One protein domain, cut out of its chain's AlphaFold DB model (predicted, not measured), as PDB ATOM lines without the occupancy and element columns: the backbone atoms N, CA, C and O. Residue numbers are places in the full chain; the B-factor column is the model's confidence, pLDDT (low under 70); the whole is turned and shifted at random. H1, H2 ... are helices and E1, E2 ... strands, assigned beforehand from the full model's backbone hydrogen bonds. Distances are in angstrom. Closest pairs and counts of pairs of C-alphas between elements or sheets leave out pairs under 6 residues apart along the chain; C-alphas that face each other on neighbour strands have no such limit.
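This is residues 106 to 186 of the 186 residues of an uncharacterized protein of Stichopus japonicus (UniProt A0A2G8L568). A tiny antiparallel ribbon, E1 and E2, leads straight into the long helix H3, which converges as a V with H1 of the helical hairpin H1 and H2. The unnamed residues 106 to 129 come before E1. The printed part has 81 residues, with named elements in the order E1, H1, H2, E2, H3; the 41 residues in named elements are mostly helix, and the whole is compact with a radius of gyration of the C-alphas of 12.8 A and spans 43 by 27 by 19 A.

Find E1, residues 130 to 132, at C-alpha 130 (7.403, -11.060, 37.331), and E2 at 166 to 168. H3, 169 to 183, runs 21.3 A to C-alpha 183 (26.691, -23.196, 51.679). H1 is 136 to 146, 15.4 A; H2 is 149 to 157, 12.5 A.

Across E1 and E2, N 131 and O 167 are 2.8 A apart, within hydrogen-bond range. H3 touches H1 with residues 176 to 179 alone, at a steep tilt of 52 degrees, the same way; the closest C-alphas, Leu 146 and Tyr 179, are 6.3 A apart. H1 touches H2, closest C-alphas Ala 143 and Ile 151 at 6.4 A, opposite ways at a shallow tilt of 34 degrees, only just short of steep. H2 and H3 are apart. In H1, H2 and H3 every O i to N i+4 pair is within hydrogen-bond range.

C-alphas 106 and 186, the farthest apart, are 44.0 A apart. The printed part has no cut and no long link. Look for pLDDT under 70 in 21 residues, among them 106 to 113 and 122 to 129.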
ATOM      1  N   ARG A 106      -5.219   0.726  57.533       42.62
ATOM      2  CA  ARG A 106      -3.866   0.198  57.447       42.62
ATOM      3  C   ARG A 106      -3.758  -0.217  55.985       42.62
ATOM      4  O   ARG A 106      -4.044  -1.349  55.629       42.62
ATOM      5  N   THR A 107      -3.482   0.739  55.108       40.03
ATOM      6  CA  THR A 107      -2.474   0.512  54.106       40.03
ATOM      7  C   THR A 107      -1.295   0.113  54.968       40.03
ATOM      8  O   THR A 107      -0.754   0.946  55.698       40.03
ATOM      9  N   SER A 108      -0.987  -1.186  54.998       46.00
ATOM     10  CA  SER A 108       0.411  -1.580  55.123       46.00
ATOM     11  C   SER A 108       1.192  -0.521  54.354       46.00
ATOM     12  O   SER A 108       0.790  -0.211  53.224       46.00
ATOM     13  N   ALA A 109       2.123   0.165  55.031       47.31
ATOM     14  CA  ALA A 109       2.957   1.202  54.428       47.31
ATOM     15  C   ALA A 109       3.233   0.765  52.999       47.31
ATOM     16  O   ALA A 109       3.640  -0.380  52.845       47.31
ATOM     17  N   ALA A 110       2.793   1.554  52.012       47.06
ATOM     18  CA  ALA A 110       2.573   1.093  50.649       47.06
ATOM     19  C   ALA A 110       3.797   0.316  50.152       47.06
ATOM     20  O   ALA A 110       4.745   0.903  49.644       47.06
ATOM     21  N   VAL A 111       3.788  -1.008  50.334       53.47
ATOM     22  CA  VAL A 111       4.786  -1.884  49.752       53.47
ATOM     23  C   VAL A 111       4.418  -1.791  48.293       53.47
ATOM     24  O   VAL A 111       3.369  -2.299  47.888       53.47
ATOM     25  N   ASN A 112       5.177  -0.997  47.542       57.91
ATOM     26  CA  ASN A 112       4.963  -0.836  46.118       57.91
ATOM     27  C   ASN A 112       4.931  -2.250  45.526       57.91
ATOM     28  O   ASN A 112       5.959  -2.912  45.417       57.91
ATOM     29  N   ARG A 113       3.734  -2.727  45.156       61.66
ATOM     30  CA  ARG A 113       3.469  -4.102  44.670       61.66
ATOM     31  C   ARG A 113       4.133  -4.412  43.320       61.66
ATOM     32  O   ARG A 113       3.899  -5.464  42.722       61.66
ATOM     33  N   ASN A 114       4.912  -3.454  42.834       70.00
ATOM     34  CA  ASN A 114       5.648  -3.446  41.585       70.00
ATOM     35  C   ASN A 114       7.167  -3.402  41.820       70.00
ATOM     36  O   ASN A 114       7.916  -3.216  40.869       70.00
ATOM     37  N   LEU A 115       7.636  -3.556  43.062       78.81
ATOM     38  CA  LEU A 115       9.056  -3.727  43.357       78.81
ATOM     39  C   LEU A 115       9.430  -5.205  43.305       78.81
ATOM     40  O   LEU A 115       8.709  -6.064  43.818       78.81
ATOM     41  N   CYS A 116      10.585  -5.498  42.712       85.12
ATOM     42  CA  CYS A 116      11.168  -6.831  42.783       85.12
ATOM     43  C   CYS A 116      11.699  -7.089  44.199       85.12
ATOM     44  O   CYS A 116      12.527  -6.330  44.695       85.12
ATOM     45  N   LEU A 117      11.291  -8.197  44.825       85.19
ATOM     46  CA  LEU A 117      11.708  -8.588  46.178       85.19
ATOM     47  C   LEU A 117      13.235  -8.603  46.375       85.19
ATOM     48  O   LEU A 117      13.732  -8.208  47.430       85.19
ATOM     49  N   PHE A 118      13.979  -9.047  45.360       84.62
ATOM     50  CA  PHE A 118      15.432  -9.232  45.429       84.62
ATOM     51  C   PHE A 118      16.202  -8.022  44.889       84.62
ATOM     52  O   PHE A 118      17.122  -7.552  45.548       84.62
ATOM     53  N   GLY A 119      15.799  -7.458  43.745       76.88
ATOM     54  CA  GLY A 119      16.475  -6.290  43.156       76.88
ATOM     55  C   GLY A 119      16.125  -4.978  43.861       76.88
ATOM     56  O   GLY A 119      16.995  -4.173  44.165       76.88
ATOM     57  N   GLY A 120      14.862  -4.796  44.249       69.75
ATOM     58  CA  GLY A 120      14.345  -3.503  44.708       69.75
ATOM     59  C   GLY A 120      14.075  -2.518  43.572       69.75
ATOM     60  O   GLY A 120      13.711  -1.384  43.849       69.75
ATOM     61  N   ASP A 121      14.228  -2.947  42.320       71.88
ATOM     62  CA  ASP A 121      13.909  -2.136  41.154       71.88
ATOM     63  C   ASP A 121      12.392  -2.064  40.950       71.88
ATOM     64  O   ASP A 121      11.676  -3.069  41.082       71.88
ATOM     65  N   GLU A 122      11.913  -0.867  40.612       66.44
ATOM     66  CA  GLU A 122      10.555  -0.656  40.124       66.44
ATOM     67  C   GLU A 122      10.400  -1.327  38.764       66.44
ATOM     68  O   GLU A 122      11.202  -1.133  37.851       66.44
ATOM     69  N   THR A 123       9.352  -2.128  38.618       62.34
ATOM     70  CA  THR A 123       8.999  -2.724  37.336       62.34
ATOM     71  C   THR A 123       7.608  -2.294  36.896       62.34
ATOM     72  O   THR A 123       6.752  -1.919  37.700       62.34
ATOM     73  N   ASN A 124       7.330  -2.452  35.606       63.44
ATOM     74  CA  ASN A 124       5.973  -2.343  35.098       63.44
ATOM     75  C   ASN A 124       5.159  -3.572  35.515       63.44
ATOM     76  O   ASN A 124       5.563  -4.706  35.284       63.44
ATOM     77  N   ALA A 125       3.960  -3.364  36.065       60.22
ATOM     78  CA  ALA A 125       3.084  -4.442  36.543       60.22
ATOM     79  C   ALA A 125       2.711  -5.500  35.476       60.22
ATOM     80  O   ALA A 125       2.201  -6.561  35.835       60.22
ATOM     81  N   ALA A 126       2.949  -5.200  34.194       61.38
ATOM     82  CA  ALA A 126       2.712  -6.060  33.037       61.38
ATOM     83  C   ALA A 126       3.967  -6.810  32.544       61.38
ATOM     84  O   ALA A 126       3.905  -7.445  31.494       61.38
ATOM     85  N   ASP A 127       5.099  -6.738  33.252       66.00
ATOM     86  CA  ASP A 127       6.302  -7.483  32.881       66.00
ATOM     87  C   ASP A 127       6.074  -9.001  33.088       66.00
ATOM     88  O   ASP A 127       5.882  -9.445  34.225       66.00
ATOM     89  N   PRO A 128       6.090  -9.832  32.026       65.88
ATOM     90  CA  PRO A 128       5.861 -11.275  32.133       65.88
ATOM     91  C   PRO A 128       6.963 -12.008  32.916       65.88
ATOM     92  O   PRO A 128       6.797 -13.172  33.286       65.88
ATOM     93  N   SER A 129       8.094 -11.353  33.188       68.44
ATOM     94  CA  SER A 129       9.173 -11.913  34.000       68.44
ATOM     95  C   SER A 129       8.912 -11.835  35.514       68.44
ATOM     96  O   SER A 129       9.657 -12.455  36.284       68.44
ATOM     97  N   PHE A 130       7.843 -11.143  35.939       79.62
ATOM     98  CA  PHE A 130       7.403 -11.060  37.331       79.62
ATOM     99  C   PHE A 130       6.630 -12.305  37.773       79.62
ATOM    100  O   PHE A 130       5.539 -12.606  37.293       79.62
ATOM    101  N   GLN A 131       7.191 -13.008  38.749       79.94
ATOM    102  CA  GLN A 131       6.589 -14.159  39.405       79.94
ATOM    103  C   GLN A 131       6.091 -13.754  40.792       79.94
ATOM    104  O   GLN A 131       6.704 -12.920  41.464       79.94
ATOM    105  N   LYS A 132       4.969 -14.332  41.223       82.06
ATOM    106  CA  LYS A 132       4.454 -14.151  42.586       82.06
ATOM    107  C   LYS A 132       5.249 -15.024  43.552       82.06
ATOM    108  O   LYS A 132       5.705 -16.110  43.194       82.06
ATOM    109  N   VAL A 133       5.418 -14.554  44.784       81.75
ATOM    110  CA  VAL A 133       6.001 -15.380  45.844       81.75
ATOM    111  C   VAL A 133       4.998 -16.449  46.266       81.75
ATOM    112  O   VAL A 133       3.882 -16.124  46.650       81.75
ATOM    113  N   GLU A 134       5.418 -17.714  46.224       78.25
ATOM    114  CA  GLU A 134       4.661 -18.857  46.766       78.25
ATOM    115  C   GLU A 134       5.411 -19.567  47.911       78.25
ATOM    116  O   GLU A 134       4.816 -20.312  48.686       78.25
ATOM    117  N   LEU A 135       6.720 -19.325  48.059       72.69
ATOM    118  CA  LEU A 135       7.613 -20.071  48.956       72.69
ATOM    119  C   LEU A 135       8.240 -19.180  50.043       72.69
ATOM    120  O   LEU A 135       9.458 -19.013  50.120       72.69
ATOM    121  N   THR A 136       7.404 -18.627  50.924       78.12
ATOM    122  CA  THR A 136       7.802 -17.671  51.978       78.12
ATOM    123  C   THR A 136       8.894 -18.214  52.915       78.12
ATOM    124  O   THR A 136       9.871 -17.525  53.202       78.12
ATOM    125  N   ARG A 137       8.789 -19.475  53.363       83.44
ATOM    126  CA  ARG A 137       9.727 -20.059  54.345       83.44
ATOM    127  C   ARG A 137      11.148 -20.227  53.801       83.44
ATOM    128  O   ARG A 137      12.104 -19.947  54.522       83.44
ATOM    129  N   GLN A 138      11.282 -20.679  52.556       84.81
ATOM    130  CA  GLN A 138      12.588 -20.884  51.925       84.81
ATOM    131  C   GLN A 138      13.306 -19.546  51.746       84.81
ATOM    132  O   GLN A 138      14.455 -19.408  52.151       84.81
ATOM    133  N   ILE A 139      12.594 -18.536  51.233       87.19
ATOM    134  CA  ILE A 139      13.147 -17.194  51.027       87.19
ATOM    135  C   ILE A 139      13.648 -16.596  52.346       87.19
ATOM    136  O   ILE A 139      14.742 -16.041  52.368       87.19
ATOM    137  N   HIS A 140      12.910 -16.766  53.449       87.19
ATOM    138  CA  HIS A 140      13.345 -16.299  54.767       87.19
ATOM    139  C   HIS A 140      14.664 -16.934  55.209       87.19
ATOM    140  O   HIS A 140      15.601 -16.236  55.586       87.19
ATOM    141  N   GLN A 141      14.744 -18.267  55.171       87.12
ATOM    142  CA  GLN A 141      15.933 -19.002  55.612       87.12
ATOM    143  C   GLN A 141      17.161 -18.607  54.791       87.12
ATOM    144  O   GLN A 141      18.225 -18.341  55.349       87.12
ATOM    145  N   THR A 142      16.985 -18.501  53.475       88.31
ATOM    146  CA  THR A 142      18.023 -18.053  52.554       88.31
ATOM    147  C   THR A 142      18.429 -16.600  52.819       88.31
ATOM    148  O   THR A 142      19.619 -16.309  52.872       88.31
ATOM    149  N   ALA A 143      17.476 -15.692  53.045       89.12
ATOM    150  CA  ALA A 143      17.755 -14.281  53.311       89.12
ATOM    151  C   ALA A 143      18.524 -14.078  54.624       89.12
ATOM    152  O   ALA A 143      19.494 -13.325  54.647       89.12
ATOM    153  N   VAL A 144      18.143 -14.795  55.689       88.44
ATOM    154  CA  VAL A 144      18.863 -14.787  56.973       88.44
ATOM    155  C   VAL A 144      20.294 -15.295  56.794       88.44
ATOM    156  O   VAL A 144      21.227 -14.676  57.295       88.44
ATOM    157  N   ALA A 145      20.485 -16.383  56.044       86.69
ATOM    158  CA  ALA A 145      21.815 -16.927  55.779       86.69
ATOM    159  C   ALA A 145      22.693 -16.000  54.916       86.69
ATOM    160  O   ALA A 145      23.911 -15.987  55.081       86.69
ATOM    161  N   LEU A 146      22.087 -15.229  54.008       86.31
ATOM    162  CA  LEU A 146      22.774 -14.254  53.156       86.31
ATOM    163  C   LEU A 146      22.994 -12.886  53.822       86.31
ATOM    164  O   LEU A 146      23.724 -12.068  53.262       86.31
ATOM    165  N   GLY A 147      22.378 -12.625  54.981       83.94
ATOM    166  CA  GLY A 147      22.406 -11.313  55.635       83.94
ATOM    167  C   GLY A 147      21.605 -10.236  54.893       83.94
ATOM    168  O   GLY A 147      21.926  -9.056  54.984       83.94
ATOM    169  N   GLU A 148      20.580 -10.618  54.127       84.81
ATOM    170  CA  GLU A 148      19.748  -9.683  53.358       84.81
ATOM    171  C   GLU A 148      18.695  -9.021  54.266       84.81
ATOM    172  O   GLU A 148      17.510  -9.371  54.250       84.81
ATOM    173  N   GLU A 149      19.136  -8.049  55.071       82.44
ATOM    174  CA  GLU A 149      18.323  -7.369  56.092       82.44
ATOM    175  C   GLU A 149      17.034  -6.764  55.529       82.44
ATOM    176  O   GLU A 149      15.994  -6.821  56.180       82.44
ATOM    177  N   ARG A 150      17.061  -6.257  54.288       84.00
ATOM    178  CA  ARG A 150      15.873  -5.697  53.623       84.00
ATOM    179  C   ARG A 150      14.757  -6.733  53.478       84.00
ATOM    180  O   ARG A 150      13.594  -6.423  53.717       84.00
ATOM    181  N   ILE A 151      15.102  -7.955  53.071       85.31
ATOM    182  CA  ILE A 151      14.127  -9.033  52.863       85.31
ATOM    183  C   ILE A 151      13.633  -9.540  54.220       85.31
ATOM    184  O   ILE A 151      12.435  -9.747  54.393       85.31
ATOM    185  N   VAL A 152      14.530  -9.680  55.200       84.94
ATOM    186  CA  VAL A 152      14.171 -10.098  56.565       84.94
ATOM    187  C   VAL A 152      13.227  -9.086  57.227       84.94
ATOM    188  O   VAL A 152      12.205  -9.483  57.787       84.94
ATOM    189  N   ALA A 153      13.510  -7.787  57.107       81.75
ATOM    190  CA  ALA A 153      12.653  -6.720  57.619       81.75
ATOM    191  C   ALA A 153      11.271  -6.729  56.950       81.75
ATOM    192  O   ALA A 153      10.256  -6.693  57.643       81.75
ATOM    193  N   LEU A 154      11.217  -6.883  55.622       78.81
ATOM    194  CA  LEU A 154       9.954  -6.964  54.885       78.81
ATOM    195  C   LEU A 154       9.077  -8.136  55.357       78.81
ATOM    196  O   LEU A 154       7.858  -8.012  55.436       78.81
ATOM    197  N   MET A 155       9.690  -9.264  55.711       78.56
ATOM    198  CA  MET A 155       8.976 -10.427  56.242       78.56
ATOM    199  C   MET A 155       8.505 -10.255  57.690       78.56
ATOM    200  O   MET A 155       7.524 -10.883  58.088       78.56
ATOM    201  N   ALA A 156       9.166  -9.402  58.480       78.12
ATOM    202  CA  ALA A 156       8.705  -9.044  59.820       78.12
ATOM    203  C   ALA A 156       7.443  -8.159  59.782       78.12
ATOM    204  O   ALA A 156       6.641  -8.182  60.717       78.12
ATOM    205  N   GLU A 157       7.242  -7.406  58.696       69.25
ATOM    206  CA  GLU A 157       6.067  -6.550  58.493       69.25
ATOM    207  C   GLU A 157       4.818  -7.324  58.037       69.25
ATOM    208  O   GLU A 157       3.690  -6.888  58.293       69.25
ATOM    209  N   GLY A 158       4.990  -8.479  57.385       71.69
ATOM    210  CA  GLY A 158       3.881  -9.325  56.953       71.69
ATOM    211  C   GLY A 158       4.285 -10.486  56.045       71.69
ATOM    212  O   GLY A 158       5.401 -10.561  55.538       71.69
ATOM    213  N   ASP A 159       3.345 -11.408  55.822       79.81
ATOM    214  CA  ASP A 159       3.547 -12.552  54.927       79.81
ATOM    215  C   ASP A 159       3.700 -12.092  53.462       79.81
ATOM    216  O   ASP A 159       2.871 -11.332  52.956       79.81
ATOM    217  N   LEU A 160       4.745 -12.578  52.775       82.31
ATOM    218  CA  LEU A 160       5.077 -12.210  51.392       82.31
ATOM    219  C   LEU A 160       3.943 -12.505  50.395       82.31
ATOM    220  O   LEU A 160       3.744 -11.741  49.451       82.31
ATOM    221  N   VAL A 161       3.178 -13.576  50.610       80.00
ATOM    222  CA  VAL A 161       1.997 -13.919  49.805       80.00
ATOM    223  C   VAL A 161       0.876 -12.923  50.093       80.00
ATOM    224  O   VAL A 161       0.246 -12.413  49.169       80.00
ATOM    225  N   ALA A 162       0.653 -12.599  51.371       78.12
ATOM    226  CA  ALA A 162      -0.405 -11.678  51.791       78.12
ATOM    227  C   ALA A 162      -0.173 -10.234  51.315       78.12
ATOM    228  O   ALA A 162      -1.137  -9.521  51.028       78.12
ATOM    229  N   ILE A 163       1.087  -9.800  51.201       74.62
ATOM    230  CA  ILE A 163       1.448  -8.493  50.626       74.62
ATOM    231  C   ILE A 163       1.579  -8.524  49.093       74.62
ATOM    232  O   ILE A 163       1.925  -7.506  48.496       74.62
ATOM    233  N   GLU A 164       1.275  -9.663  48.459       76.94
ATOM    234  CA  GLU A 164       1.384  -9.890  47.014       76.94
ATOM    235  C   GLU A 164       2.785  -9.567  46.466       76.94
ATOM    236  O   GLU A 164       2.917  -8.968  45.395       76.94
ATOM    237  N   ALA A 165       3.835  -9.944  47.205       82.94
ATOM    238  CA  ALA A 165       5.213  -9.722  46.793       82.94
ATOM    239  C   ALA A 165       5.514 -10.434  45.466       82.94
ATOM    240  O   ALA A 165       5.042 -11.548  45.196       82.94
ATOM    241  N   LYS A 166       6.335  -9.788  44.637       85.69
ATOM    242  CA  LYS A 166       6.722 -10.284  43.315       85.69
ATOM    243  C   LYS A 166       8.227 -10.184  43.120       85.69
ATOM    244  O   LYS A 166       8.909  -9.427  43.807       85.69
ATOM    245  N   TYR A 167       8.752 -10.955  42.181       86.94
ATOM    246  CA  TYR A 167      10.170 -10.945  41.849       86.94
ATOM    247  C   TYR A 167      10.405 -11.303  40.386       86.94
ATOM    248  O   TYR A 167       9.638 -12.053  39.786       86.94
ATOM    249  N   HIS A 168      11.512 -10.828  39.819       86.94
ATOM    250  CA  HIS A 168      11.993 -11.322  38.531       86.94
ATOM    251  C   HIS A 168      12.592 -12.721  38.687       86.94
ATOM    252  O   HIS A 168      13.447 -12.932  39.555       86.94
ATOM    253  N   ARG A 169      12.240 -13.660  37.800       84.06
ATOM    254  CA  ARG A 169      12.798 -15.031  37.807       84.06
ATOM    255  C   ARG A 169      14.332 -15.052  37.882       84.06
ATOM    256  O   ARG A 169      14.896 -15.816  38.661       84.06
ATOM    257  N   ASN A 170      14.992 -14.171  37.130       85.12
ATOM    258  CA  ASN A 170      16.454 -14.065  37.108       85.12
ATOM    259  C   ASN A 170      17.033 -13.619  38.457       85.12
ATOM    260  O   ASN A 170      18.040 -14.171  38.900       85.12
ATOM    261  N   CYS A 171      16.380 -12.674  39.142       87.75
ATOM    262  CA  CYS A 171      16.824 -12.210  40.453       87.75
ATOM    263  C   CYS A 171      16.699 -13.311  41.514       87.75
ATOM    264  O   CYS A 171      17.598 -13.460  42.337       87.75
ATOM    265  N   TYR A 172      15.649 -14.139  41.453       88.44
ATOM    266  CA  TYR A 172      15.542 -15.317  42.321       88.44
ATOM    267  C   TYR A 172      16.639 -16.346  42.034       88.44
ATOM    268  O   TYR A 172      17.280 -16.844  42.955       88.44
ATOM    269  N   THR A 173      16.911 -16.637  40.758       88.19
ATOM    270  CA  THR A 173      18.006 -17.547  40.389       88.19
ATOM    271  C   THR A 173      19.355 -17.049  40.906       88.19
ATOM    272  O   THR A 173      20.147 -17.842  41.409       88.19
ATOM    273  N   TRP A 174      19.623 -15.745  40.819       88.25
ATOM    274  CA  TRP A 174      20.851 -15.158  41.352       88.25
ATOM    275  C   TRP A 174      20.921 -15.248  42.882       88.25
ATOM    276  O   TRP A 174      21.953 -15.637  43.426       88.25
ATOM    277  N   PHE A 175      19.810 -14.971  43.565       89.38
ATOM    278  CA  PHE A 175      19.682 -15.085  45.017       89.38
ATOM    279  C   PHE A 175      19.978 -16.508  45.522       89.38
ATOM    280  O   PHE A 175      20.797 -16.680  46.423       89.38
ATOM    281  N   ILE A 176      19.402 -17.537  44.887       89.25
ATOM    282  CA  ILE A 176      19.670 -18.941  45.239       89.25
ATOM    283  C   ILE A 176      21.123 -19.328  44.943       89.25
ATOM    284  O   ILE A 176      21.790 -19.881  45.808       89.25
ATOM    285  N   ARG A 177      21.666 -18.958  43.775       89.00
ATOM    286  CA  ARG A 177      23.078 -19.234  43.442       89.00
ATOM    287  C   ARG A 177      24.045 -18.619  44.449       89.00
ATOM    288  O   ARG A 177      25.056 -19.233  44.780       89.00
ATOM    289  N   ARG A 178      23.752 -17.407  44.928       87.81
ATOM    290  CA  ARG A 178      24.558 -16.735  45.953       87.81
ATOM    291  C   ARG A 178      24.516 -17.497  47.276       87.81
ATOM    292  O   ARG A 178      25.552 -17.623  47.917       87.81
ATOM    293  N   TYR A 179      23.357 -18.028  47.658       89.00
ATOM    294  CA  TYR A 179      23.219 -18.876  48.842       89.00
ATOM    295  C   TYR A 179      23.983 -20.192  48.701       89.00
ATOM    296  O   TYR A 179      24.801 -20.513  49.563       89.00
ATOM    297  N   ASP A 180      23.814 -20.894  47.581       87.38
ATOM    298  CA  ASP A 180      24.522 -22.148  47.309       87.38
ATOM    299  C   ASP A 180      26.044 -21.946  47.321       87.38
ATOM    300  O   ASP A 180      26.781 -22.779  47.842       87.38
ATOM    301  N   ALA A 181      26.534 -20.811  46.811       85.75
ATOM    302  CA  ALA A 181      27.955 -20.466  46.834       85.75
ATOM    303  C   ALA A 181      28.518 -20.238  48.249       85.75
ATOM    304  O   ALA A 181      29.728 -20.363  48.440       85.75
ATOM    305  N   ILE A 182      27.679 -19.890  49.229       81.94
ATOM    306  CA  ILE A 182      28.078 -19.764  50.639       81.94
ATOM    307  C   ILE A 182      27.966 -21.119  51.345       81.94
ATOM    308  O   ILE A 182      28.858 -21.483  52.110       81.94
ATOM    309  N   CYS A 183      26.912 -21.888  51.067       74.88
ATOM    310  CA  CYS A 183      26.691 -23.196  51.679       74.88
ATOM    311  C   CYS A 183      27.668 -24.276  51.186       74.88
ATOM    312  O   CYS A 183      28.118 -25.070  52.002       74.88
ATOM    313  N   ASN A 184      28.057 -24.267  49.906       67.12
ATOM    314  CA  ASN A 184      29.009 -25.227  49.324       67.12
ATOM    315  C   ASN A 184      30.490 -24.858  49.548       67.12
ATOM    316  O   ASN A 184      31.375 -25.518  49.010       67.12
ATOM    317  N   LYS A 185      30.778 -23.782  50.294       56.78
ATOM    318  CA  LYS A 185      32.139 -23.402  50.723       56.78
ATOM    319  C   LYS A 185      32.467 -23.849  52.156       56.78
ATOM    320  O   LYS A 185      33.507 -23.451  52.680       56.78
ATOM    321  N   LYS A 186      31.590 -24.631  52.788       45.41
ATOM    322  CA  LYS A 186      31.826 -25.330  54.058       45.41
ATOM    323  C   LYS A 186      31.993 -26.819  53.799       45.41
ATOM    324  O   LYS A 186      32.758 -27.432  54.569       45.41
TER     325      LYS A 186